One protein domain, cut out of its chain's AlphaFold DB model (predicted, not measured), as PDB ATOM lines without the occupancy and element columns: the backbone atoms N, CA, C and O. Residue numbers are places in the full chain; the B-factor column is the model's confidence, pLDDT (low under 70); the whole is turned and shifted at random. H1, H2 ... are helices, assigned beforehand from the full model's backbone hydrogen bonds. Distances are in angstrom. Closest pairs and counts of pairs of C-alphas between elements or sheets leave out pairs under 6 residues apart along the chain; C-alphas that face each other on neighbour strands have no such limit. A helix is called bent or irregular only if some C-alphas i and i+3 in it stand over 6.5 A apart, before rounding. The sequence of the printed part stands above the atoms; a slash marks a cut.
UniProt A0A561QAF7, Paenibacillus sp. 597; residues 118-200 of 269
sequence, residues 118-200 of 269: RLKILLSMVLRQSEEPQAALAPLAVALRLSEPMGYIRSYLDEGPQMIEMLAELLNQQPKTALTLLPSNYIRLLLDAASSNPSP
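Overview. This is residues 118 to 200 of the 269 residues of a protein of Paenibacillus sp. 597 (UniProt A0A561QAF7). Two helical hairpins, H1 with H2 and H4 with H5, are set crosswise to each other, with the short helix H3 between them along the chain. The crossing is loose, for H4 comes close to H1 and H2 without clearly touching them, and of the long link between H4 and H5 residues 173 to 179 stick out. The printed part has 83 residues with five named helices, H1 to H5 in chain order, and no named strand; the class is all helix. The whole is compact, with a radius of gyration of the C-alphas of 12.4 A, and its outline is only just elongated, spanning 40 by 27 by 22 A.

Along the chain. Find C-alpha 118 at (153.789, 154.436, 108.178); from there H1, residues 118 to 128, runs 15.4 A. Next look at C-alpha 133 at (160.677, 150.776, 125.113), where H2, residues 133 to 147, begins its 22.3 A. H2 is neither bent nor irregular, but only just: C-alphas 136 and 139 are 6.2 A apart. H3 is four residues, 154 to 157. H4, residues 161 to 172, covers 16.7 A. H5, residues 184 to 195, covers 16.4 A and ends at C-alpha 195, (174.174, 162.687, 109.181).

Arrangement. Look first at H1 and H2, a hairpin: they touch, closest at the C-alphas of Ser 124 and Ala 136, 4.2 A apart, at a shallow tilt of 17 degrees, opposite ways. H2 is close to but not clearly touching H4, about perpendicular at 86 degrees, with the C-alphas of Leu 137 and Leu 170 closest at 6.9 A. H3 is the hub, touching three helices. It only just touches H1, with 3 pairs of C-alphas within 8 A, the closest being Arg 118 and Ser 155 at 6.9 A. It touches H4 only at the corner by their link, through residues 163 to 164 of H4 alone, the C-alphas of Tyr 156 and Met 163 being closest at 6.6 A. It only just touches H5, with 3 such pairs, through residues 190 to 194 of H5 alone; the C-alphas of Leu 157 and Ala 194 are closest at 6.6 A. H4 and H5 form the second hairpin: they touch, with the C-alphas of Leu 167 and Ile 187 closest at 6.4 A, and run opposite ways at a shallow tilt of 34.8 degrees, only just short of steep. H1 and H5 are apart. Every O i to N i+4 pair is within hydrogen-bond range in H1, H4 and H5, against 7 of 11 in H2; H3 is too short for such a pair.

Size, cuts and confidence. The two C-alphas farthest apart are those of Ala 178 and Pro 200, at 42.7 A. The printed part has no cut, and the link from H4 to H5, 11 residues, is long. The mean pLDDT of the printed part is 81.8; look for values under 70 at residues 174 to 180 and 196 to 200.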
ATOM      1  N   ARG A 118     153.987 153.285 107.291       90.25
ATOM      2  CA  ARG A 118     153.789 154.436 108.178       90.25
ATOM      3  C   ARG A 118     153.230 154.038 109.540       90.25
ATOM      4  O   ARG A 118     153.705 154.538 110.551       90.25
ATOM      5  N   LEU A 119     152.255 153.134 109.585       94.19
ATOM      6  CA  LEU A 119     151.684 152.645 110.836       94.19
ATOM      7  C   LEU A 119     152.710 151.848 111.648       94.19
ATOM      8  O   LEU A 119     152.794 152.029 112.855       94.19
ATOM      9  N   LYS A 120     153.561 151.032 111.017       95.81
ATOM     10  CA  LYS A 120     154.642 150.354 111.752       95.81
ATOM     11  C   LYS A 120     155.667 151.336 112.324       95.81
ATOM     12  O   LYS A 120     156.111 151.134 113.447       95.81
ATOM     13  N   ILE A 121     155.977 152.414 111.604       95.50
ATOM     14  CA  ILE A 121     156.807 153.511 112.121       95.50
ATOM     15  C   ILE A 121     156.118 154.199 113.309       95.50
ATOM     16  O   ILE A 121     156.726 154.333 114.365       95.50
ATOM     17  N   LEU A 122     154.839 154.556 113.175       96.12
ATOM     18  CA  LEU A 122     154.054 155.172 114.247       96.12
ATOM     19  C   LEU A 122     154.010 154.297 115.507       96.12
ATOM     20  O   LEU A 122     154.267 154.792 116.598       96.12
ATOM     21  N   LEU A 123     153.735 152.999 115.360       97.19
ATOM     22  CA  LEU A 123     153.705 152.057 116.478       97.19
ATOM     23  C   LEU A 123     155.054 151.995 117.196       97.19
ATOM     24  O   LEU A 123     155.095 151.994 118.421       97.19
ATOM     25  N   SER A 124     156.157 151.979 116.446       96.44
ATOM     26  CA  SER A 124     157.499 152.063 117.022       96.44
ATOM     27  C   SER A 124     157.706 153.336 117.835       96.44
ATOM     28  O   SER A 124     158.218 153.254 118.948       96.44
ATOM     29  N   MET A 125     157.279 154.491 117.323       95.19
ATOM     30  CA  MET A 125     157.397 155.764 118.041       95.19
ATOM     31  C   MET A 125     156.567 155.772 119.333       95.19
ATOM     32  O   MET A 125     157.073 156.168 120.378       95.19
ATOM     33  N   VAL A 126     155.332 155.259 119.291       95.88
ATOM     34  CA  VAL A 126     154.455 155.158 120.473       95.88
ATOM     35  C   VAL A 126     155.035 154.198 121.515       95.88
ATOM     36  O   VAL A 126     155.156 154.553 122.683       95.88
ATOM     37  N   LEU A 127     155.459 152.996 121.105       95.06
ATOM     38  CA  LEU A 127     156.042 152.010 122.020       95.06
ATOM     39  C   LEU A 127     157.351 152.493 122.645       95.06
ATOM     40  O   LEU A 127     157.654 152.120 123.776       95.06
ATOM     41  N   ARG A 128     158.117 153.349 121.960       93.44
ATOM     42  CA  ARG A 128     159.338 153.933 122.530       93.44
ATOM     43  C   ARG A 128     159.051 154.810 123.752       93.44
ATOM     44  O   ARG A 128     159.932 154.961 124.592       93.44
ATOM     45  N   GLN A 129     157.842 155.360 123.846       89.25
ATOM     46  CA  GLN A 129     157.368 156.177 124.967       89.25
ATOM     47  C   GLN A 129     156.614 155.351 126.026       89.25
ATOM     48  O   GLN A 129     156.210 155.895 127.049       89.25
ATOM     49  N   SER A 130     156.411 154.052 125.782       90.75
ATOM     50  CA  SER A 130     155.734 153.138 126.707       90.75
ATOM     51  C   SER A 130     156.664 152.621 127.810       90.75
ATOM     52  O   SER A 130     157.872 152.861 127.792       90.75
ATOM     53  N   GLU A 131     156.104 151.856 128.748       88.50
ATOM     54  CA  GLU A 131     156.860 151.183 129.814       88.50
ATOM     55  C   GLU A 131     157.822 150.100 129.286       88.50
ATOM     56  O   GLU A 131     158.796 149.760 129.958       88.50
ATOM     57  N   GLU A 132     157.604 149.599 128.062       88.12
ATOM     58  CA  GLU A 132     158.438 148.586 127.404       88.12
ATOM     59  C   GLU A 132     159.131 149.138 126.137       88.12
ATOM     60  O   GLU A 132     158.850 148.705 125.012       88.12
ATOM     61  N   PRO A 133     160.089 150.077 126.259       86.31
ATOM     62  CA  PRO A 133     160.677 150.776 125.113       86.31
ATOM     63  C   PRO A 133     161.458 149.863 124.154       86.31
ATOM     64  O   PRO A 133     161.696 150.233 123.003       86.31
ATOM     65  N   GLN A 134     161.853 148.662 124.587       86.25
ATOM     66  CA  GLN A 134     162.488 147.652 123.736       86.25
ATOM     67  C   GLN A 134     161.504 147.030 122.732       86.25
ATOM     68  O   GLN A 134     161.925 146.625 121.643       86.25
ATOM     69  N   ALA A 135     160.201 146.996 123.039       90.69
ATOM     70  CA  ALA A 135     159.172 146.484 122.132       90.69
ATOM     71  C   ALA A 135     159.062 147.324 120.846       90.69
ATOM     72  O   ALA A 135     158.663 146.811 119.800       90.69
ATOM     73  N   ALA A 136     159.501 148.586 120.889       93.12
ATOM     74  CA  ALA A 136     159.490 149.527 119.772       93.12
ATOM     75  C   ALA A 136     160.296 149.065 118.544       93.12
ATOM     76  O   ALA A 136     160.001 149.459 117.412       93.12
ATOM     77  N   LEU A 137     161.306 148.216 118.739       91.69
ATOM     78  CA  LEU A 137     162.226 147.810 117.675       91.69
ATOM     79  C   LEU A 137     161.645 146.747 116.739       91.69
ATOM     80  O   LEU A 137     161.984 146.709 115.556       91.69
ATOM     81  N   ALA A 138     160.747 145.896 117.241       91.50
ATOM     82  CA  ALA A 138     160.110 144.853 116.440       91.50
ATOM     83  C   ALA A 138     159.250 145.418 115.286       91.50
ATOM     84  O   ALA A 138     159.474 145.015 114.137       91.50
ATOM     85  N   PRO A 139     158.321 146.373 115.511       94.38
ATOM     86  CA  PRO A 139     157.594 147.009 114.416       94.38
ATOM     87  C   PRO A 139     158.510 147.814 113.484       94.38
ATOM     88  O   PRO A 139     158.299 147.788 112.269       94.38
ATOM     89  N   LEU A 140     159.588 148.419 113.997       95.06
ATOM     90  CA  LEU A 140     160.542 149.174 113.181       95.06
ATOM     91  C   LEU A 140     161.270 148.246 112.203       95.06
ATOM     92  O   LEU A 140     161.377 148.545 111.014       95.06
ATOM     93  N   ALA A 141     161.696 147.071 112.671       92.81
ATOM     94  CA  ALA A 141     162.290 146.040 111.828       92.81
ATOM     95  C   ALA A 141     161.337 145.579 110.710       92.81
ATOM     96  O   ALA A 141     161.773 145.358 109.577       92.81
ATOM     97  N   VAL A 142     160.033 145.457 110.999       92.00
ATOM     98  CA  VAL A 142     159.011 145.159 109.978       92.00
ATOM     99  C   VAL A 142     158.927 146.291 108.956       92.00
ATOM    100  O   VAL A 142     158.993 146.017 107.757       92.00
ATOM    101  N   ALA A 143     158.828 147.545 109.407       93.31
ATOM    102  CA  ALA A 143     158.776 148.705 108.521       93.31
ATOM    103  C   ALA A 143     159.994 148.747 107.588       93.31
ATOM    104  O   ALA A 143     159.842 148.907 106.382       93.31
ATOM    105  N   LEU A 144     161.201 148.560 108.131       92.06
ATOM    106  CA  LEU A 144     162.455 148.594 107.375       92.06
ATOM    107  C   LEU A 144     162.500 147.543 106.260       92.06
ATOM    108  O   LEU A 144     162.897 147.864 105.144       92.06
ATOM    109  N   ARG A 145     162.049 146.311 106.526       88.19
ATOM    110  CA  ARG A 145     161.977 145.256 105.498       88.19
ATOM    111  C   ARG A 145     160.969 145.571 104.397       88.19
ATOM    112  O   ARG A 145     161.224 145.268 103.239       88.19
ATOM    113  N   LEU A 146     159.829 146.166 104.749       86.06
ATOM    114  CA  LEU A 146     158.828 146.591 103.765       86.06
ATOM    115  C   LEU A 146     159.325 147.770 102.918       86.06
ATOM    116  O   LEU A 146     158.975 147.879 101.743       86.06
ATOM    117  N   SER A 147     160.139 148.641 103.513       85.00
ATOM    118  CA  SER A 147     160.672 149.837 102.866       85.00
ATOM    119  C   SER A 147     161.878 149.573 101.972       85.00
ATOM    120  O   SER A 147     162.007 150.256 100.958       85.00
ATOM    121  N   GLU A 148     162.750 148.620 102.316       82.69
ATOM    122  CA  GLU A 148     164.036 148.400 101.632       82.69
ATOM    123  C   GLU A 148     163.911 148.210 100.107       82.69
ATOM    124  O   GLU A 148     164.604 148.935  99.388       82.69
ATOM    125  N   PRO A 149     162.972 147.399  99.573       71.56
ATOM    126  CA  PRO A 149     162.842 147.222  98.124       71.56
ATOM    127  C   PRO A 149     162.447 148.501  97.375       71.56
ATOM    128  O   PRO A 149     162.649 148.609  96.165       71.56
ATOM    129  N   MET A 150     161.835 149.453  98.084       72.25
ATOM    130  CA  MET A 150     161.264 150.681  97.529       72.25
ATOM    131  C   MET A 150     162.090 151.932  97.872       72.25
ATOM    132  O   MET A 150     161.930 152.955  97.211       72.25
ATOM    133  N   GLY A 151     162.970 151.867  98.875       73.25
ATOM    134  CA  GLY A 151     163.874 152.951  99.262       73.25
ATOM    135  C   GLY A 151     163.216 154.146  99.971       73.25
ATOM    136  O   GLY A 151     163.598 155.286  99.711       73.25
ATOM    137  N   TYR A 152     162.229 153.929 100.848       75.25
ATOM    138  CA  TYR A 152     161.545 155.007 101.591       75.25
ATOM    139  C   TYR A 152     162.433 155.697 102.643       75.25
ATOM    140  O   TYR A 152     162.478 155.271 103.790       75.25
ATOM    141  N   ILE A 153     163.081 156.813 102.308       78.56
ATOM    142  CA  ILE A 153     163.974 157.518 103.252       78.56
ATOM    143  C   ILE A 153     163.213 158.482 104.179       78.56
ATOM    144  O   ILE A 153     163.303 158.374 105.402       78.56
ATOM    145  N   ARG A 154     162.428 159.411 103.614       78.25
ATOM    146  CA  ARG A 154     161.756 160.488 104.376       78.25
ATOM    147  C   ARG A 154     160.753 159.977 105.410       78.25
ATOM    148  O   ARG A 154     160.620 160.570 106.464       78.25
ATOM    149  N   SER A 155     160.133 158.820 105.174       81.50
ATOM    150  CA  SER A 155     159.231 158.194 106.152       81.50
ATOM    151  C   SER A 155     159.884 157.921 107.512       81.50
ATOM    152  O   SER A 155     159.160 157.797 108.486       81.50
ATOM    153  N   TYR A 156     161.217 157.827 107.573       88.31
ATOM    154  CA  TYR A 156     161.969 157.673 108.819       88.31
ATOM    155  C   TYR A 156     162.571 158.994 109.286       88.31
ATOM    156  O   TYR A 156     162.492 159.318 110.462       88.31
ATOM    157  N   LEU A 157     163.189 159.764 108.386       84.56
ATOM    158  CA  LEU A 157     163.928 160.960 108.811       84.56
ATOM    159  C   LEU A 157     163.006 162.059 109.351       84.56
ATOM    160  O   LEU A 157     163.423 162.853 110.188       84.56
ATOM    161  N   ASP A 158     161.750 162.071 108.909       81.88
ATOM    162  CA  ASP A 158     160.763 163.089 109.282       81.88
ATOM    163  C   ASP A 158     160.210 162.847 110.692       81.88
ATOM    164  O   ASP A 158     159.555 163.717 111.252       81.88
ATOM    165  N   GLU A 159     160.508 161.685 111.281       86.94
ATOM    166  CA  GLU A 159     160.215 161.344 112.676       86.94
ATOM    167  C   GLU A 159     161.232 161.953 113.658       86.94
ATOM    168  O   GLU A 159     161.045 161.886 114.871       86.94
ATOM    169  N   GLY A 160     162.315 162.547 113.145       85.19
ATOM    170  CA  GLY A 160     163.277 163.296 113.944       85.19
ATOM    171  C   GLY A 160     164.317 162.442 114.690       85.19
ATOM    172  O   GLY A 160     164.517 161.262 114.381       85.19
ATOM    173  N   PRO A 161     165.030 163.041 115.666       88.00
ATOM    174  CA  PRO A 161     166.210 162.442 116.298       88.00
ATOM    175  C   PRO A 161     165.956 161.089 116.969       88.00
ATOM    176  O   PRO A 161     166.780 160.184 116.846       88.00
ATOM    177  N   GLN A 162     164.793 160.915 117.604       90.88
ATOM    178  CA  GLN A 162     164.428 159.668 118.282       90.88
ATOM    179  C   GLN A 162     164.413 158.471 117.315       90.88
ATOM    180  O   GLN A 162     164.867 157.384 117.669       90.88
ATOM    181  N   MET A 163     163.967 158.666 116.070       94.12
ATOM    182  CA  MET A 163     164.031 157.615 115.051       94.12
ATOM    183  C   MET A 163     165.476 157.271 114.678       94.12
ATOM    184  O   MET A 163     165.810 156.098 114.522       94.12
ATOM    185  N   ILE A 164     166.355 158.269 114.566       93.38
ATOM    186  CA  ILE A 164     167.775 158.055 114.242       93.38
ATOM    187  C   ILE A 164     168.467 157.245 115.341       93.38
ATOM    188  O   ILE A 164     169.197 156.298 115.043       93.38
ATOM    189  N   GLU A 165     168.184 157.559 116.604       93.19
ATOM    190  CA  GLU A 165     168.671 156.796 117.756       93.19
ATOM    191  C   GLU A 165     168.203 155.337 117.709       93.19
ATOM    192  O   GLU A 165     169.013 154.426 117.871       93.19
ATOM    193  N   MET A 166     166.922 155.095 117.413       94.44
ATOM    194  CA  MET A 166     166.371 153.740 117.297       94.44
ATOM    195  C   MET A 166     166.967 152.951 116.121       94.44
ATOM    196  O   MET A 166     167.198 151.745 116.236       94.44
ATOM    197  N   LEU A 167     167.246 153.609 114.992       93.94
ATOM    198  CA  LEU A 167     167.933 152.995 113.851       93.94
ATOM    199  C   LEU A 167     169.375 152.602 114.205       93.94
ATOM    200  O   LEU A 167     169.819 151.508 113.845       93.94
ATOM    201  N   ALA A 168     170.096 153.461 114.930       92.31
ATOM    202  CA  ALA A 168     171.438 153.159 115.420       92.31
ATOM    203  C   ALA A 168     171.420 152.020 116.456       92.31
ATOM    204  O   ALA A 168     172.262 151.124 116.400       92.31
ATOM    205  N   GLU A 169     170.431 152.012 117.354       91.62
ATOM    206  CA  GLU A 169     170.212 150.940 118.329       91.62
ATOM    207  C   GLU A 169     170.012 149.590 117.626       91.62
ATOM    208  O   GLU A 169     170.719 148.630 117.933       91.62
ATOM    209  N   LEU A 170     169.130 149.527 116.623       89.50
ATOM    210  CA  LEU A 170     168.897 148.318 115.824       89.50
ATOM    211  C   LEU A 170     170.158 147.791 115.140       89.50
ATOM    212  O   LEU A 170     170.352 146.580 115.073       89.50
ATOM    213  N   LEU A 171     171.003 148.681 114.615       86.44
ATOM    214  CA  LEU A 171     172.233 148.289 113.928       86.44
ATOM    215  C   LEU A 171     173.284 147.718 114.893       86.44
ATOM    216  O   LEU A 171     174.075 146.860 114.500       86.44
ATOM    217  N   ASN A 172     173.287 148.197 116.138       85.06
ATOM    218  CA  ASN A 172     174.225 147.784 117.179       85.06
ATOM    219  C   ASN A 172     173.764 146.536 117.949       85.06
ATOM    220  O   ASN A 172     174.573 145.898 118.626       85.06
ATOM    221  N   GLN A 173     172.487 146.158 117.855       77.81
ATOM    222  CA  GLN A 173     172.008 144.911 118.439       77.81
ATOM    223  C   GLN A 173     172.563 143.708 117.674       77.81
ATOM    224  O   GLN A 173     172.367 143.562 116.467       77.81
ATOM    225  N   GLN A 174     173.234 142.801 118.390       59.09
ATOM    226  CA  GLN A 174     173.593 141.510 117.811       59.09
ATOM    227  C   GLN A 174     172.311 140.745 117.451       59.09
ATOM    228  O   GLN A 174     171.379 140.727 118.263       59.09
ATOM    229  N   PRO A 175     172.235 140.106 116.270       57.41
ATOM    230  CA  PRO A 175     171.050 139.361 115.870       57.41
ATOM    231  C   PRO A 175     170.816 138.209 116.854       57.41
ATOM    232  O   PRO A 175     171.479 137.177 116.792       57.41
ATOM    233  N   LYS A 176     169.868 138.385 117.782       57.03
ATOM    234  CA  LYS A 176     169.509 137.364 118.779       57.03
ATOM    235  C   LYS A 176     168.768 136.174 118.158       57.03
ATOM    236  O   LYS A 176     168.694 135.118 118.775       57.03
ATOM    237  N   THR A 177     168.239 136.321 116.940       53.09
ATOM    238  CA  THR A 177     167.505 135.273 116.217       53.09
ATOM    239  C   THR A 177     167.715 135.361 114.704       53.09
ATOM    240  O   THR A 177     167.584 136.426 114.102       53.09
ATOM    241  N   ALA A 178     167.949 134.210 114.062       43.72
ATOM    242  CA  ALA A 178     168.079 134.071 112.605       43.72
ATOM    243  C   ALA A 178     166.810 134.472 111.817       43.72
ATOM    244  O   ALA A 178     166.875 134.718 110.617       43.72
ATOM    245  N   LEU A 179     165.658 134.568 112.493       42.81
ATOM    246  CA  LEU A 179     164.365 134.957 111.915       42.81
ATOM    247  C   LEU A 179     164.194 136.480 111.749       42.81
ATOM    248  O   LEU A 179     163.248 136.915 111.094       42.81
ATOM    249  N   THR A 180     165.112 137.296 112.284       61.38
ATOM    250  CA  THR A 180     165.064 138.763 112.166       61.38
ATOM    251  C   THR A 180     166.195 139.260 111.267       61.38
ATOM    252  O   THR A 180     167.110 139.942 111.716       61.38
ATOM    253  N   LEU A 181     166.158 138.909 109.977       70.88
ATOM    254  CA  LEU A 181     167.069 139.506 108.995       70.88
ATOM    255  C   LEU A 181     166.756 141.006 108.877       70.88
ATOM    256  O   LEU A 181     165.726 141.405 108.327       70.88
ATOM    257  N   LEU A 182     167.622 141.837 109.455       81.88
ATOM    258  CA  LEU A 182     167.559 143.289 109.336       81.88
ATOM    259  C   LEU A 182     168.238 143.728 108.033       81.88
ATOM    260  O   LEU A 182     169.312 143.218 107.703       81.88
ATOM    261  N   PRO A 183     167.668 144.695 107.295       85.31
ATOM    262  CA  PRO A 183     168.307 145.239 106.106       85.31
ATOM    263  C   PRO A 183     169.423 146.221 106.508       85.31
ATOM    264  O   PRO A 183     169.289 147.433 106.365       85.31
ATOM    265  N   SER A 184     170.541 145.718 107.039       84.56
ATOM    266  CA  SER A 184     171.596 146.541 107.655       84.56
ATOM    267  C   SER A 184     172.181 147.606 106.720       84.56
ATOM    268  O   SER A 184     172.474 148.712 107.164       84.56
ATOM    269  N   ASN A 185     172.304 147.317 105.419       80.69
ATOM    270  CA  ASN A 185     172.752 148.303 104.424       80.69
ATOM    271  C   ASN A 185     171.753 149.455 104.266       80.69
ATOM    272  O   ASN A 185     172.148 150.608 104.123       80.69
ATOM    273  N   TYR A 186     170.458 149.147 104.330       83.62
ATOM    274  CA  TYR A 186     169.398 150.144 104.273       83.62
ATOM    275  C   TYR A 186     169.365 151.008 105.537       83.62
ATOM    276  O   TYR A 186     169.219 152.220 105.456       83.62
ATOM    277  N   ILE A 187     169.583 150.408 106.709       87.88
ATOM    278  CA  ILE A 187     169.679 151.153 107.973       87.88
ATOM    279  C   ILE A 187     170.874 152.117 107.939       87.88
ATOM    280  O   ILE A 187     170.713 153.294 108.250       87.88
ATOM    281  N   ARG A 188     172.052 151.659 107.484       83.88
ATOM    282  CA  ARG A 188     173.227 152.529 107.283       83.88
ATOM    283  C   ARG A 188     172.926 153.673 106.316       83.88
ATOM    284  O   ARG A 188     173.238 154.814 106.622       83.88
ATOM    285  N   LEU A 189     172.235 153.386 105.212       81.50
ATOM    286  CA  LEU A 189     171.788 154.405 104.262       81.50
ATOM    287  C   LEU A 189     170.923 155.492 104.925       81.50
ATOM    288  O   LEU A 189     171.102 156.670 104.619       81.50
ATOM    289  N   LEU A 190     169.985 155.114 105.798       83.94
ATOM    290  CA  LEU A 190     169.140 156.068 106.525       83.94
ATOM    291  C   LEU A 190     169.969 156.926 107.494       83.94
ATOM    292  O   LEU A 190     169.788 158.141 107.534       83.94
ATOM    293  N   LEU A 191     170.908 156.316 108.224       87.12
ATOM    294  CA  LEU A 191     171.800 157.016 109.157       87.12
ATOM    295  C   LEU A 191     172.758 157.984 108.438       87.12
ATOM    296  O   LEU A 191     172.960 159.109 108.896       87.12
ATOM    297  N   ASP A 192     173.295 157.591 107.282       82.38
ATOM    298  CA  ASP A 192     174.146 158.445 106.446       82.38
ATOM    299  C   ASP A 192     173.354 159.633 105.884       82.38
ATOM    300  O   ASP A 192     173.844 160.766 105.854       82.38
ATOM    301  N   ALA A 193     172.109 159.387 105.460       76.94
ATOM    302  CA  ALA A 193     171.209 160.426 104.969       76.94
ATOM    303  C   ALA A 193     170.807 161.424 106.067       76.94
ATOM    304  O   ALA A 193     170.613 162.597 105.759       76.94
ATOM    305  N   ALA A 194     170.719 160.984 107.326       79.44
ATOM    306  CA  ALA A 194     170.465 161.850 108.478       79.44
ATOM    307  C   ALA A 194     171.704 162.659 108.902       79.44
ATOM    308  O   ALA A 194     171.583 163.812 109.307       79.44
ATOM    309  N   SER A 195     172.896 162.063 108.794       74.50
ATOM    310  CA  SER A 195     174.174 162.687 109.181       74.50
ATOM    311  C   SER A 195     174.696 163.672 108.134       74.50
ATOM    312  O   SER A 195     175.446 164.601 108.444       74.50
ATOM    313  N   SER A 196     174.296 163.479 106.877       61.84
ATOM    314  CA  SER A 196     174.515 164.436 105.800       61.84
ATOM    315  C   SER A 196     173.642 165.659 106.053       61.84
ATOM    316  O   SER A 196     172.529 165.754 105.544       61.84
ATOM    317  N   ASN A 197     174.150 166.598 106.853       41.38
ATOM    318  CA  ASN A 197     173.567 167.923 107.011       41.38
ATOM    319  C   ASN A 197     173.194 168.430 105.602       41.38
ATOM    320  O   ASN A 197     174.083 168.415 104.735       41.38
ATOM    321  N   PRO A 198     171.943 168.839 105.306       42.81
ATOM    322  CA  PRO A 198     171.632 169.498 104.049       42.81
ATOM    323  C   PRO A 198     172.325 170.858 104.095       42.81
ATOM    324  O   PRO A 198     171.745 171.887 104.422       42.81
ATOM    325  N   SER A 199     173.629 170.859 103.837       31.77
ATOM    326  CA  SER A 199     174.409 172.071 103.729       31.77
ATOM    327  C   SER A 199     173.752 172.917 102.632       31.77
ATOM    328  O   SER A 199     173.518 172.407 101.530       31.77
ATOM    329  N   PRO A 200     173.476 174.214 102.872       38.25
ATOM    330  CA  PRO A 200     172.881 175.110 101.873       38.25
ATOM    331  C   PRO A 200     173.776 175.364 100.643       38.25
ATOM    332  O   PRO A 200     173.541 176.300  99.885       38.25
TER     333      PRO A 200